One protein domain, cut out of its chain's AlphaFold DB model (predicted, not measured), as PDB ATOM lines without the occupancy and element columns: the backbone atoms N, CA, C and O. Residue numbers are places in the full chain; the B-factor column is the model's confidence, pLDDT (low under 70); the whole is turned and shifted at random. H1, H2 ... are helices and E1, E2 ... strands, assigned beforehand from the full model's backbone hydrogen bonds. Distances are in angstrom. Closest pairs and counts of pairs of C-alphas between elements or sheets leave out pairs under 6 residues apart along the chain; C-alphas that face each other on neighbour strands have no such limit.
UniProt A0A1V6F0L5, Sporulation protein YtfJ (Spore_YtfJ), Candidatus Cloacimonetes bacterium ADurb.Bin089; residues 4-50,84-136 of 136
ATOM      1  N   LYS A   4     313.287 344.729 242.035       83.56
ATOM      2  CA  LYS A   4     312.415 344.018 241.095       83.56
ATOM      3  C   LYS A   4     313.159 342.967 240.267       83.56
ATOM      4  O   LYS A   4     312.618 341.888 240.052       83.56
ATOM      5  N   GLU A   5     314.390 343.249 239.846       81.94
ATOM      6  CA  GLU A   5     315.217 342.313 239.073       81.94
ATOM      7  C   GLU A   5     315.667 341.135 239.940       81.94
ATOM      8  O   GLU A   5     315.601 339.984 239.512       81.94
ATOM      9  N   ILE A   6     316.047 341.411 241.190       81.38
ATOM     10  CA  ILE A   6     316.423 340.388 242.175       81.38
ATOM     11  C   ILE A   6     315.217 339.497 242.491       81.38
ATOM     12  O   ILE A   6     315.322 338.272 242.490       81.38
ATOM     13  N   LEU A   7     314.047 340.101 242.708       79.50
ATOM     14  CA  LEU A   7     312.815 339.367 242.995       79.50
ATOM     15  C   LEU A   7     312.380 338.500 241.806       79.50
ATOM     16  O   LEU A   7     311.943 337.365 241.998       79.50
ATOM     17  N   ALA A   8     312.540 339.006 240.581       80.12
ATOM     18  CA  ALA A   8     312.298 338.238 239.367       80.12
ATOM     19  C   ALA A   8     313.258 337.045 239.260       80.12
ATOM     20  O   ALA A   8     312.800 335.928 239.038       80.12
ATOM     21  N   GLN A   9     314.557 337.238 239.514       77.31
ATOM     22  CA  GLN A   9     315.547 336.152 239.512       77.31
ATOM     23  C   GLN A   9     315.245 335.079 240.566       77.31
ATOM     24  O   GLN A   9     315.279 333.890 240.253       77.31
ATOM     25  N   ILE A  10     314.891 335.475 241.793       73.69
ATOM     26  CA  ILE A  10     314.516 334.538 242.864       73.69
ATOM     27  C   ILE A  10     313.273 333.746 242.460       73.69
ATOM     28  O   ILE A  10     313.252 332.523 242.583       73.69
ATOM     29  N   ARG A  11     312.250 334.419 241.920       69.62
ATOM     30  CA  ARG A  11     311.021 333.763 241.459       69.62
ATOM     31  C   ARG A  11     311.297 332.776 240.330       69.62
ATOM     32  O   ARG A  11     310.711 331.700 240.313       69.62
ATOM     33  N   THR A  12     312.213 333.106 239.427       65.25
ATOM     34  CA  THR A  12     312.646 332.203 238.362       65.25
ATOM     35  C   THR A  12     313.396 330.997 238.917       65.25
ATOM     36  O   THR A  12     313.126 329.898 238.465       65.25
ATOM     37  N   ILE A  13     314.265 331.140 239.920       66.75
ATOM     38  CA  ILE A  13     314.960 329.997 240.551       66.75
ATOM     39  C   ILE A  13     313.962 329.076 241.271       66.75
ATOM     40  O   ILE A  13     314.024 327.855 241.128       66.75
ATOM     41  N   VAL A  14     313.006 329.658 241.998       63.25
ATOM     42  CA  VAL A  14     311.962 328.907 242.712       63.25
ATOM     43  C   VAL A  14     311.039 328.178 241.729       63.25
ATOM     44  O   VAL A  14     310.749 327.003 241.934       63.25
ATOM     45  N   ASN A  15     310.644 328.821 240.626       59.28
ATOM     46  CA  ASN A  15     309.750 328.221 239.629       59.28
ATOM     47  C   ASN A  15     310.464 327.298 238.622       59.28
ATOM     48  O   ASN A  15     309.839 326.368 238.120       59.28
ATOM     49  N   ASN A  16     311.756 327.504 238.335       56.16
ATOM     50  CA  ASN A  16     312.545 326.649 237.432       56.16
ATOM     51  C   ASN A  16     313.114 325.404 238.115       56.16
ATOM     52  O   ASN A  16     313.792 324.611 237.459       56.16
ATOM     53  N   THR A  17     312.841 325.181 239.404       57.41
ATOM     54  CA  THR A  17     313.134 323.887 240.028       57.41
ATOM     55  C   THR A  17     312.064 322.888 239.582       57.41
ATOM     56  O   THR A  17     311.161 322.524 240.333       57.41
ATOM     57  N   MET A  18     312.132 322.500 238.305       52.53
ATOM     58  CA  MET A  18     311.235 321.542 237.670       52.53
ATOM     59  C   MET A  18     311.230 320.260 238.513       52.53
ATOM     60  O   MET A  18     312.236 319.558 238.601       52.53
ATOM     61  N   GLY A  19     310.112 320.009 239.195       58.78
ATOM     62  CA  GLY A  19     309.901 318.797 239.976       58.78
ATOM     63  C   GLY A  19     310.338 318.838 241.442       58.78
ATOM     64  O   GLY A  19     310.635 317.783 241.978       58.78
ATOM     65  N   GLY A  20     310.389 319.975 242.148       68.88
ATOM     66  CA  GLY A  20     310.546 319.904 243.611       68.88
ATOM     67  C   GLY A  20     310.494 321.213 244.404       68.88
ATOM     68  O   GLY A  20     310.849 322.266 243.891       68.88
ATOM     69  N   GLY A  21     310.086 321.125 245.676       83.75
ATOM     70  CA  GLY A  21     309.990 322.232 246.640       83.75
ATOM     71  C   GLY A  21     310.659 321.920 247.985       83.75
ATOM     72  O   GLY A  21     311.387 320.936 248.114       83.75
ATOM     73  N   PHE A  22     310.414 322.748 249.002       87.81
ATOM     74  CA  PHE A  22     310.843 322.493 250.383       87.81
ATOM     75  C   PHE A  22     309.633 322.204 251.275       87.81
ATOM     76  O   PHE A  22     308.585 322.827 251.129       87.81
ATOM     77  N   SER A  23     309.797 321.270 252.207       89.81
ATOM     78  CA  SER A  23     308.856 320.968 253.279       89.81
ATOM     79  C   SER A  23     309.496 321.324 254.616       89.81
ATOM     80  O   SER A  23     310.626 320.919 254.900       89.81
ATOM     81  N   PHE A  24     308.768 322.096 255.418       92.38
ATOM     82  CA  PHE A  24     309.155 322.493 256.765       92.38
ATOM     83  C   PHE A  24     308.348 321.660 257.758       92.38
ATOM     84  O   PHE A  24     307.118 321.653 257.710       92.38
ATOM     85  N   GLY A  25     309.038 320.933 258.632       90.75
ATOM     86  CA  GLY A  25     308.383 320.161 259.682       90.75
ATOM     87  C   GLY A  25     307.928 321.034 260.848       90.75
ATOM     88  O   GLY A  25     308.224 322.227 260.921       90.75
ATOM     89  N   GLN A  26     307.208 320.419 261.785       93.38
ATOM     90  CA  GLN A  26     306.718 321.125 262.964       93.38
ATOM     91  C   GLN A  26     307.893 321.621 263.828       93.38
ATOM     92  O   GLN A  26     308.810 320.842 264.106       93.38
ATOM     93  N   PRO A  27     307.877 322.893 264.269       91.69
ATOM     94  CA  PRO A  27     308.879 323.403 265.191       91.69
ATOM     95  C   PRO A  27     308.858 322.624 266.507       91.69
ATOM     96  O   PRO A  27     307.804 322.439 267.115       91.69
ATOM     97  N   SER A  28     310.033 322.205 266.968       90.25
ATOM     98  CA  SER A  28     310.225 321.592 268.284       90.25
ATOM     99  C   SER A  28     311.030 322.533 269.175       90.25
ATOM    100  O   SER A  28     311.972 323.178 268.715       90.25
ATOM    101  N   LYS A  29     310.629 322.657 270.445       92.62
ATOM    102  CA  LYS A  29     311.301 323.516 271.423       92.62
ATOM    103  C   LYS A  29     312.188 322.668 272.329       92.62
ATOM    104  O   LYS A  29     311.703 321.744 272.975       92.62
ATOM    105  N   LEU A  30     313.469 323.011 272.390       87.31
ATOM    106  CA  LEU A  30     314.464 322.420 273.282       87.31
ATOM    107  C   LEU A  30     315.034 323.535 274.167       87.31
ATOM    108  O   LEU A  30     315.950 324.254 273.771       87.31
ATOM    109  N   GLY A  31     314.448 323.725 275.353       88.12
ATOM    110  CA  GLY A  31     314.765 324.875 276.207       88.12
ATOM    111  C   GLY A  31     314.443 326.188 275.489       88.12
ATOM    112  O   GLY A  31     313.305 326.389 275.070       88.12
ATOM    113  N   ASP A  32     315.447 327.040 275.285       88.62
ATOM    114  CA  ASP A  32     315.306 328.327 274.582       88.62
ATOM    115  C   ASP A  32     315.586 328.241 273.071       88.62
ATOM    116  O   ASP A  32     315.617 329.254 272.374       88.62
ATOM    117  N   LEU A  33     315.810 327.030 272.552       90.25
ATOM    118  CA  LEU A  33     316.093 326.783 271.144       90.25
ATOM    119  C   LEU A  33     314.849 326.257 270.429       90.25
ATOM    120  O   LEU A  33     314.303 325.216 270.797       90.25
ATOM    121  N   TYR A  34     314.443 326.932 269.360       93.12
ATOM    122  CA  TYR A  34     313.454 326.421 268.420       93.12
ATOM    123  C   TYR A  34     314.149 325.739 267.253       93.12
ATOM    124  O   TYR A  34     315.114 326.248 266.685       93.12
ATOM    125  N   VAL A  35     313.644 324.568 266.899       92.81
ATOM    126  CA  VAL A  35     314.263 323.678 265.931       92.81
ATOM    127  C   VAL A  35     313.243 323.315 264.858       92.81
ATOM    128  O   VAL A  35     312.219 322.703 265.163       92.81
ATOM    129  N   ILE A  36     313.522 323.680 263.604       94.75
ATOM    130  CA  ILE A  36     312.641 323.433 262.452       94.75
ATOM    131  C   ILE A  36     313.371 322.541 261.441       94.75
ATOM    132  O   ILE A  36     314.331 322.997 260.810       94.75
ATOM    133  N   PRO A  37     312.959 321.274 261.267       93.56
ATOM    134  CA  PRO A  37     313.554 320.396 260.270       93.56
ATOM    135  C   PRO A  37     313.065 320.762 258.867       93.56
ATOM    136  O   PRO A  37     311.901 321.119 258.670       93.56
ATOM    137  N   VAL A  38     313.955 320.648 257.885       93.75
ATOM    138  CA  VAL A  38     313.679 320.996 256.489       93.75
ATOM    139  C   VAL A  38     314.091 319.863 255.569       93.75
ATOM    140  O   VAL A  38     315.222 319.369 255.611       93.75
ATOM    141  N   ALA A  39     313.171 319.491 254.689       91.56
ATOM    142  CA  ALA A  39     313.396 318.520 253.634       91.56
ATOM    143  C   ALA A  39     313.121 319.140 252.264       91.56
ATOM    144  O   ALA A  39     312.245 319.986 252.107       91.56
ATOM    145  N   ARG A  40     313.865 318.702 251.255       87.75
ATOM    146  CA  ARG A  40     313.576 318.961 249.852       87.75
ATOM    147  C   ARG A  40     312.669 317.852 249.366       87.75
ATOM    148  O   ARG A  40     312.968 316.676 249.546       87.75
ATOM    149  N   VAL A  41     311.583 318.232 248.729       87.50
ATOM    150  CA  VAL A  41     310.606 317.312 248.179       87.50
ATOM    151  C   VAL A  41     310.740 317.348 246.670       87.50
ATOM    152  O   VAL A  41     310.668 318.417 246.078       87.50
ATOM    153  N   ILE A  42     310.984 316.197 246.060       83.75
ATOM    154  CA  ILE A  42     311.205 316.033 244.628       83.75
ATOM    155  C   ILE A  42     310.063 315.177 244.081       83.75
ATOM    156  O   ILE A  42     309.847 314.059 244.538       83.75
ATOM    157  N   TYR A  43     309.335 315.713 243.115       79.75
ATOM    158  CA  TYR A  43     308.298 315.059 242.333       79.75
ATOM    159  C   TYR A  43     308.848 314.861 240.924       79.75
ATOM    160  O   TYR A  43     309.160 315.829 240.231       79.75
ATOM    161  N   GLY A  44     308.985 313.616 240.493       75.38
ATOM    162  CA  GLY A  44     309.498 313.293 239.168       75.38
ATOM    163  C   GLY A  44     308.622 312.263 238.486       75.38
ATOM    164  O   GLY A  44     308.106 311.362 239.136       75.38
ATOM    165  N   MET A  45     308.477 312.381 237.172       71.44
ATOM    166  CA  MET A  45     307.958 311.310 236.331       71.44
ATOM    167  C   MET A  45     309.155 310.653 235.646       71.44
ATOM    168  O   MET A  45     309.855 311.298 234.867       71.44
ATOM    169  N   GLY A  46     309.447 309.407 236.004       66.88
ATOM    170  CA  GLY A  46     310.492 308.613 235.370       66.88
ATOM    171  C   GLY A  46     310.022 308.103 234.012       66.88
ATOM    172  O   GLY A  46     308.900 307.626 233.890       66.88
ATOM    173  N   GLY A  47     310.876 308.201 232.994       60.50
ATOM    174  CA  GLY A  47     310.695 307.501 231.724       60.50
ATOM    175  C   GLY A  47     311.323 306.116 231.822       60.50
ATOM    176  O   GLY A  47     312.524 306.003 232.061       60.50
ATOM    177  N   GLY A  48     310.506 305.078 231.693       59.59
ATOM    178  CA  GLY A  48     310.960 303.697 231.603       59.59
ATOM    179  C   GLY A  48     311.218 303.311 230.152       59.59
ATOM    180  O   GLY A  48     310.447 303.705 229.279       59.59
ATOM    181  N   ALA A  49     312.290 302.566 229.893       54.41
ATOM    182  CA  ALA A  49     312.489 301.881 228.622       54.41
ATOM    183  C   ALA A  49     312.188 300.395 228.846       54.41
ATOM    184  O   ALA A  49     312.926 299.720 229.565       54.41
ATOM    185  N   ASP A  50     311.095 299.905 228.261       47.66
ATOM    186  CA  ASP A  50     310.821 298.472 228.181       47.66
ATOM    187  C   ASP A  50     311.762 297.855 227.139       47.66
ATOM    188  O   ASP A  50     311.596 298.056 225.936       47.66
ATOM    189  N   GLY A  84     310.182 300.285 234.647       54.66
ATOM    190  CA  GLY A  84     308.908 300.992 234.570       54.66
ATOM    191  C   GLY A  84     309.068 302.476 234.898       54.66
ATOM    192  O   GLY A  84     309.636 302.844 235.930       54.66
ATOM    193  N   GLY A  85     308.558 303.337 234.020       59.75
ATOM    194  CA  GLY A  85     308.521 304.780 234.224       59.75
ATOM    195  C   GLY A  85     307.535 305.165 235.322       59.75
ATOM    196  O   GLY A  85     306.339 305.283 235.073       59.75
ATOM    197  N   GLY A  86     308.021 305.304 236.556       64.25
ATOM    198  CA  GLY A  86     307.196 305.636 237.718       64.25
ATOM    199  C   GLY A  86     307.121 307.137 237.990       64.25
ATOM    200  O   GLY A  86     308.127 307.842 237.906       64.25
ATOM    201  N   ILE A  87     305.946 307.626 238.389       70.19
ATOM    202  CA  ILE A  87     305.825 308.921 239.069       70.19
ATOM    203  C   ILE A  87     306.253 308.706 240.521       70.19
ATOM    204  O   ILE A  87     305.646 307.921 241.247       70.19
ATOM    205  N   GLY A  88     307.330 309.370 240.931       73.88
ATOM    206  CA  GLY A  88     307.927 309.243 242.251       73.88
ATOM    207  C   GLY A  88     307.853 310.546 243.031       73.88
ATOM    208  O   GLY A  88     308.150 311.619 242.502       73.88
ATOM    209  N   LEU A  89     307.501 310.428 244.310       79.44
ATOM    210  CA  LEU A  89     307.700 311.471 245.303       79.44
ATOM    211  C   LEU A  89     308.836 311.056 246.235       79.44
ATOM    212  O   LEU A  89     308.739 310.045 246.927       79.44
ATOM    213  N   GLN A  90     309.902 311.845 246.270       82.56
ATOM    214  CA  GLN A  90     311.047 311.619 247.139       82.56
ATOM    215  C   GLN A  90     311.245 312.815 248.068       82.56
ATOM    216  O   GLN A  90     311.402 313.946 247.619       82.56
ATOM    217  N   SER A  91     311.272 312.562 249.374       86.56
ATOM    218  CA  SER A  91     311.657 313.559 250.375       86.56
ATOM    219  C   SER A  91     313.097 313.306 250.809       86.56
ATOM    220  O   SER A  91     313.435 312.201 251.234       86.56
ATOM    221  N   VAL A  92     313.952 314.317 250.678       87.06
ATOM    222  CA  VAL A  92     315.367 314.270 251.052       87.06
ATOM    223  C   VAL A  92     315.607 315.305 252.151       87.06
ATOM    224  O   VAL A  92     315.420 316.497 251.900       87.06
ATOM    225  N   PRO A  93     316.017 314.907 253.367       88.81
ATOM    226  CA  PRO A  93     316.326 315.861 254.425       88.81
ATOM    227  C   PRO A  93     317.504 316.744 254.003       88.81
ATOM    228  O   PRO A  93     318.516 316.246 253.516       88.81
ATOM    229  N   VAL A  94     317.368 318.057 254.183       89.69
ATOM    230  CA  VAL A  94     318.397 319.037 253.793       89.69
ATOM    231  C   VAL A  94     319.092 319.592 255.019       89.69
ATOM    232  O   VAL A  94     320.299 319.823 254.992       89.69
ATOM    233  N   GLY A  95     318.348 319.820 256.098       92.06
ATOM    234  CA  GLY A  95     318.922 320.427 257.281       92.06
ATOM    235  C   GLY A  95     317.915 320.789 258.351       92.06
ATOM    236  O   GLY A  95     316.747 320.403 258.316       92.06
ATOM    237  N   LEU A  96     318.413 321.555 259.308       93.62
ATOM    238  CA  LEU A  96     317.703 322.003 260.488       93.62
ATOM    239  C   LEU A  96     317.946 323.499 260.673       93.62
ATOM    240  O   LEU A  96     319.099 323.932 260.721       93.62
ATOM    241  N   PHE A  97     316.883 324.282 260.814       93.12
ATOM    242  CA  PHE A  97     317.001 325.643 261.322       93.12
ATOM    243  C   PHE A  97     316.971 325.618 262.841       93.12
ATOM    244  O   PHE A  97     316.063 325.045 263.440       93.12
ATOM    245  N   SER A  98     317.966 326.249 263.451       92.25
ATOM    246  CA  SER A  98     318.023 326.507 264.877       92.25
ATOM    247  C   SER A  98     317.808 328.005 265.096       92.25
ATOM    248  O   SER A  98     318.516 328.844 264.538       92.25
ATOM    249  N   ILE A  99     316.757 328.338 265.838       92.94
ATOM    250  CA  ILE A  99     316.323 329.705 266.119       92.94
ATOM    251  C   ILE A  99     316.463 329.904 267.621       92.94
ATOM    252  O   ILE A  99     315.786 329.240 268.407       92.94
ATOM    253  N   LYS A 100     317.364 330.798 268.017       92.56
ATOM    254  CA  LYS A 100     317.563 331.188 269.410       92.56
ATOM    255  C   LYS A 100     317.509 332.699 269.492       92.56
ATOM    256  O   LYS A 100     318.358 333.349 268.890       92.56
ATOM    257  N   GLU A 101     316.552 333.221 270.254       88.06
ATOM    258  CA  GLU A 101     316.346 334.665 270.419       88.06
ATOM    259  C   GLU A 101     316.233 335.354 269.045       88.06
ATOM    260  O   GLU A 101     315.234 335.148 268.360       88.06
ATOM    261  N   ASP A 102     317.268 336.086 268.618       88.62
ATOM    262  CA  ASP A 102     317.333 336.820 267.345       88.62
ATOM    263  C   ASP A 102     318.357 336.231 266.347       88.62
ATOM    264  O   ASP A 102     318.776 336.854 265.370       88.62
ATOM    265  N   HIS A 103     318.810 334.998 266.591       89.00
ATOM    266  CA  HIS A 103     319.786 334.311 265.753       89.00
ATOM    267  C   HIS A 103     319.194 333.066 265.099       89.00
ATOM    268  O   HIS A 103     318.728 332.144 265.769       89.00
ATOM    269  N   ILE A 104     319.300 333.013 263.771       92.12
ATOM    270  CA  ILE A 104     318.899 331.868 262.952       92.12
ATOM    271  C   ILE A 104     320.163 331.226 262.379       92.12
ATOM    272  O   ILE A 104     320.928 331.876 261.665       92.12
ATOM    273  N   LYS A 105     320.394 329.943 262.672       93.38
ATOM    274  CA  LYS A 105     321.482 329.151 262.083       93.38
ATOM    275  C   LYS A 105     320.916 327.962 261.323       93.38
ATOM    276  O   LYS A 105     319.986 327.300 261.777       93.38
ATOM    277  N   PHE A 106     321.493 327.683 260.162       92.31
ATOM    278  CA  PHE A 106     321.139 326.520 259.359       92.31
ATOM    279  C   PHE A 106     322.204 325.432 259.501       92.31
ATOM    280  O   PHE A 106     323.385 325.676 259.252       92.31
ATOM    281  N   HIS A 107     321.779 324.230 259.879       92.56
ATOM    282  CA  HIS A 107     322.633 323.055 260.014       92.56
ATOM    283  C   HIS A 107     322.320 322.066 258.881       92.56
ATOM    284  O   HIS A 107     321.272 321.417 258.929       92.56
ATOM    285  N   PRO A 108     323.181 321.947 257.854       90.50
ATOM    286  CA  PRO A 108     322.946 321.034 256.741       90.50
ATOM    287  C   PRO A 108     323.162 319.570 257.151       90.50
ATOM    288  O   PRO A 108     324.078 319.253 257.911       90.50
ATOM    289  N   VAL A 109     322.352 318.668 256.598       90.12
ATOM    290  CA  VAL A 109     322.517 317.214 256.727       90.12
ATOM    291  C   VAL A 109     323.232 316.700 255.484       90.12
ATOM    292  O   VAL A 109     322.692 316.736 254.381       90.12
ATOM    293  N   ILE A 110     324.458 316.214 255.658       85.75
ATOM    294  CA  ILE A 110     325.256 315.651 254.566       85.75
ATOM    295  C   ILE A 110     325.102 314.133 254.599       85.75
ATOM    296  O   ILE A 110     325.381 313.487 255.606       85.75
ATOM    297  N   SER A 111     324.660 313.555 253.483       81.38
ATOM    298  CA  SER A 111     324.528 312.100 253.349       81.38
ATOM    299  C   SER A 111     325.864 311.451 252.979       81.38
ATOM    300  O   SER A 111     326.614 311.993 252.167       81.38
ATOM    301  N   PHE A 112     326.129 310.235 253.472       85.56
ATOM    302  CA  PHE A 112     327.317 309.454 253.081       85.56
ATOM    303  C   PHE A 112     327.442 309.286 251.561       85.56
ATOM    304  O   PHE A 112     328.534 309.397 251.010       85.56
ATOM    305  N   PHE A 113     326.316 309.093 250.868       85.19
ATOM    306  CA  PHE A 113     326.298 308.994 249.411       85.19
ATOM    307  C   PHE A 113     326.825 310.265 248.731       85.19
ATOM    308  O   PHE A 113     327.597 310.185 247.781       85.19
ATOM    309  N   GLN A 114     326.481 311.444 249.256       83.62
ATOM    310  CA  GLN A 114     326.961 312.721 248.731       83.62
ATOM    311  C   GLN A 114     328.483 312.850 248.880       83.62
ATOM    312  O   GLN A 114     329.156 313.304 247.956       83.62
ATOM    313  N   ILE A 115     329.035 312.384 250.005       90.00
ATOM    314  CA  ILE A 115     330.486 312.323 250.238       90.00
ATOM    315  C   ILE A 115     331.144 311.377 249.223       90.00
ATOM    316  O   ILE A 115     332.141 311.737 248.596       90.00
ATOM    317  N   MET A 116     330.558 310.195 249.009       93.44
ATOM    318  CA  MET A 116     331.071 309.204 248.059       93.44
ATOM    319  C   MET A 116     331.070 309.735 246.619       93.44
ATOM    320  O   MET A 116     332.054 309.575 245.898       93.44
ATOM    321  N   VAL A 117     329.998 310.417 246.204       93.88
ATOM    322  CA  VAL A 117     329.892 311.047 244.880       93.88
ATOM    323  C   VAL A 117     330.942 312.146 244.709       93.88
ATOM    324  O   VAL A 117     331.625 312.173 243.687       93.88
ATOM    325  N   MET A 118     331.135 313.010 245.709       92.81
ATOM    326  CA  MET A 118     332.175 314.048 245.675       92.81
ATOM    327  C   MET A 118     333.584 313.453 245.560       92.81
ATOM    328  O   MET A 118     334.383 313.927 244.749       92.81
ATOM    329  N   MET A 119     333.883 312.379 246.302       95.69
ATOM    330  CA  MET A 119     335.155 311.661 246.160       95.69
ATOM    331  C   MET A 119     335.319 311.045 244.769       95.69
ATOM    332  O   MET A 119     336.385 311.180 244.171       95.69
ATOM    333  N   SER A 120     334.275 310.410 244.234       95.56
ATOM    334  CA  SER A 120     334.303 309.782 242.908       95.56
ATOM    335  C   SER A 120     334.558 310.802 241.795       95.56
ATOM    336  O   SER A 120     335.446 310.611 240.963       95.56
ATOM    337  N   ILE A 121     333.856 311.942 241.822       96.00
ATOM    338  CA  ILE A 121     334.048 313.034 240.855       96.00
ATOM    339  C   ILE A 121     335.467 313.604 240.960       96.00
ATOM    340  O   ILE A 121     336.120 313.818 239.937       96.00
ATOM    341  N   SER A 122     335.974 313.807 242.178       95.81
ATOM    342  CA  SER A 122     337.345 314.283 242.401       95.81
ATOM    343  C   SER A 122     338.389 313.301 241.850       95.81
ATOM    344  O   SER A 122     339.305 313.697 241.125       95.81
ATOM    345  N   ALA A 123     338.215 311.999 242.099       95.88
ATOM    346  CA  ALA A 123     339.091 310.957 241.570       95.88
ATOM    347  C   ALA A 123     339.071 310.911 240.034       95.88
ATOM    348  O   ALA A 123     340.128 310.847 239.398       95.88
ATOM    349  N   LEU A 124     337.885 311.009 239.425       95.50
ATOM    350  CA  LEU A 124     337.733 311.055 237.971       95.50
ATOM    351  C   LEU A 124     338.420 312.291 237.378       95.50
ATOM    352  O   LEU A 124     339.132 312.186 236.378       95.50
ATOM    353  N   PHE A 125     338.277 313.451 238.021       95.25
ATOM    354  CA  PHE A 125     338.941 314.684 237.608       95.25
ATOM    355  C   PHE A 125     340.472 314.555 237.630       95.25
ATOM    356  O   PHE A 125     341.145 314.954 236.673       95.25
ATOM    357  N   ILE A 126     341.034 313.938 238.675       95.06
ATOM    358  CA  ILE A 126     342.475 313.650 238.771       95.06
ATOM    359  C   ILE A 126     342.915 312.695 237.654       95.06
ATOM    360  O   ILE A 126     343.963 312.911 237.039       95.06
ATOM    361  N   LEU A 127     342.125 311.661 237.355       94.12
ATOM    362  CA  LEU A 127     342.438 310.698 236.297       94.12
ATOM    363  C   LEU A 127     342.447 311.358 234.913       94.12
ATOM    364  O   LEU A 127     343.375 311.133 234.134       94.12
ATOM    365  N   ILE A 128     341.463 312.213 234.625       92.44
ATOM    366  CA  ILE A 128     341.390 312.984 233.375       92.44
ATOM    367  C   ILE A 128     342.603 313.915 233.255       92.44
ATOM    368  O   ILE A 128     343.278 313.919 232.224       92.44
ATOM    369  N   ARG A 129     342.940 314.649 234.325       92.69
ATOM    370  CA  ARG A 129     344.134 315.513 234.386       92.69
ATOM    371  C   ARG A 129     345.419 314.727 234.134       92.69
ATOM    372  O   ARG A 129     346.269 315.184 233.371       92.69
ATOM    373  N   LYS A 130     345.559 313.540 234.730       89.00
ATOM    374  CA  LYS A 130     346.694 312.645 234.472       89.00
ATOM    375  C   LYS A 130     346.728 312.206 233.011       89.00
ATOM    376  O   LYS A 130     347.761 312.379 232.376       89.00
ATOM    377  N   LYS A 131     345.622 311.711 232.448       85.94
ATOM    378  CA  LYS A 131     345.568 311.291 231.035       85.94
ATOM    379  C   LYS A 131     345.948 312.417 230.070       85.94
ATOM    380  O   LYS A 131     346.670 312.158 229.117       85.94
ATOM    381  N   LEU A 132     345.517 313.651 230.334       81.25
ATOM    382  CA  LEU A 132     345.902 314.825 229.539       81.25
ATOM    383  C   LEU A 132     347.402 315.135 229.636       81.25
ATOM    384  O   LEU A 132     347.997 315.557 228.651       81.25
ATOM    385  N   LYS A 133     348.020 314.896 230.798       75.44
ATOM    386  CA  LYS A 133     349.462 315.092 231.002       75.44
ATOM    387  C   LYS A 133     350.318 314.006 230.334       75.44
ATOM    388  O   LYS A 133     351.433 314.306 229.946       75.44
ATOM    389  N   TYR A 134     349.806 312.781 230.194       67.88
ATOM    390  CA  TYR A 134     350.505 311.668 229.525       67.88
ATOM    391  C   TYR A 134     350.358 311.661 227.996       67.88
ATOM    392  O   TYR A 134     351.059 310.914 227.324       67.88
ATOM    393  N   LYS A 135     349.434 312.451 227.440       58.50
ATOM    394  CA  LYS A 135     349.210 312.559 225.989       58.50
ATOM    395  C   LYS A 135     349.945 313.754 225.356       58.50
ATOM    396  O   LYS A 135     349.614 314.136 224.235       58.50
ATOM    397  N   LYS A 136     350.874 314.358 226.096       52.03
ATOM    398  CA  LYS A 136     351.714 315.490 225.706       52.03
ATOM    399  C   LYS A 136     353.169 315.069 225.843       52.03
ATOM    400  O   LYS A 136     353.963 315.512 224.992       52.03
TER     401      LYS A 136
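This is residues 4 to 50 and 84 to 136 of the 136 residues of the protein "Sporulation protein YtfJ (Spore_YtfJ)" of Candidatus Cloacimonetes bacterium ADurb.Bin089 (UniProt A0A1V6F0L5). Two long antiparallel strands, E3 and E4, make a narrow, strongly twisted ribbon, widened by E1 and E2 along one edge and by part-length E5 along the other. Two arms, each mostly helix, stick out from this ribbon and stand free: residues 4 to 16, of which 4 to 15 belong to H1, and residues 112 to 136, of which 112 to 134 belong to the longer helix H2. The printed part has 100 residues, with two named helices and five named strands; along the chain H1 comes first, then the strands E1 to E5, then H2; the class is mixed, helices and strands, and the one sheet is branched, with the antiparallel neighbour pairs E1 and E3, E2 and E3, E3 and E4, and E4 and E5. It is extended, with a radius of gyration of the C-alphas of 20.1 A and spans of 61 by 37 by 36 A.

E3, residues 33 to 45, and E4, residues 87 to 100, are antiparallel at 162 degrees, with N 34 and O 99 within hydrogen-bond range at 2.8 A. E1, residues 20 to 24, and E2, residues 28 to 30, lie on one side of E3, and E4 on the other side. E1 is antiparallel to E3 at 157 degrees; N 23 and O 39 are within range at 2.8 A. E2 and E3 form a hairpin at 148 degrees; N 30 and O 33 are within range at 2.8 A. E4 and E5, residues 103 to 108, form a hairpin at 143 degrees; N 98 and O 105 are within range at 2.8 A. H1, residues 4 to 15, and H2, residues 112 to 134, are apart and not on the sheet; in both, every O i to N i+4 pair is within hydrogen-bond range.

H1 begins at C-alpha 4 (312.415, 344.018, 241.095) and is 16.1 A long. E3 measures 39.0 A, E4 39.4 A and E5 16.4 A. H2, 33.1 A, ends at C-alpha 134 (350.505, 311.668, 229.525).

The C-alphas of Gly 31 and Lys 136, the two farthest apart, are 63.3 A apart. Residues 51 to 83 are not printed; C-alphas 50 and 84 are 7.1 A apart across this cut. The links printed whole are tight. Residues 11 to 20, 46 to 50, 84 to 86 and 134 to 136 have pLDDT under 70.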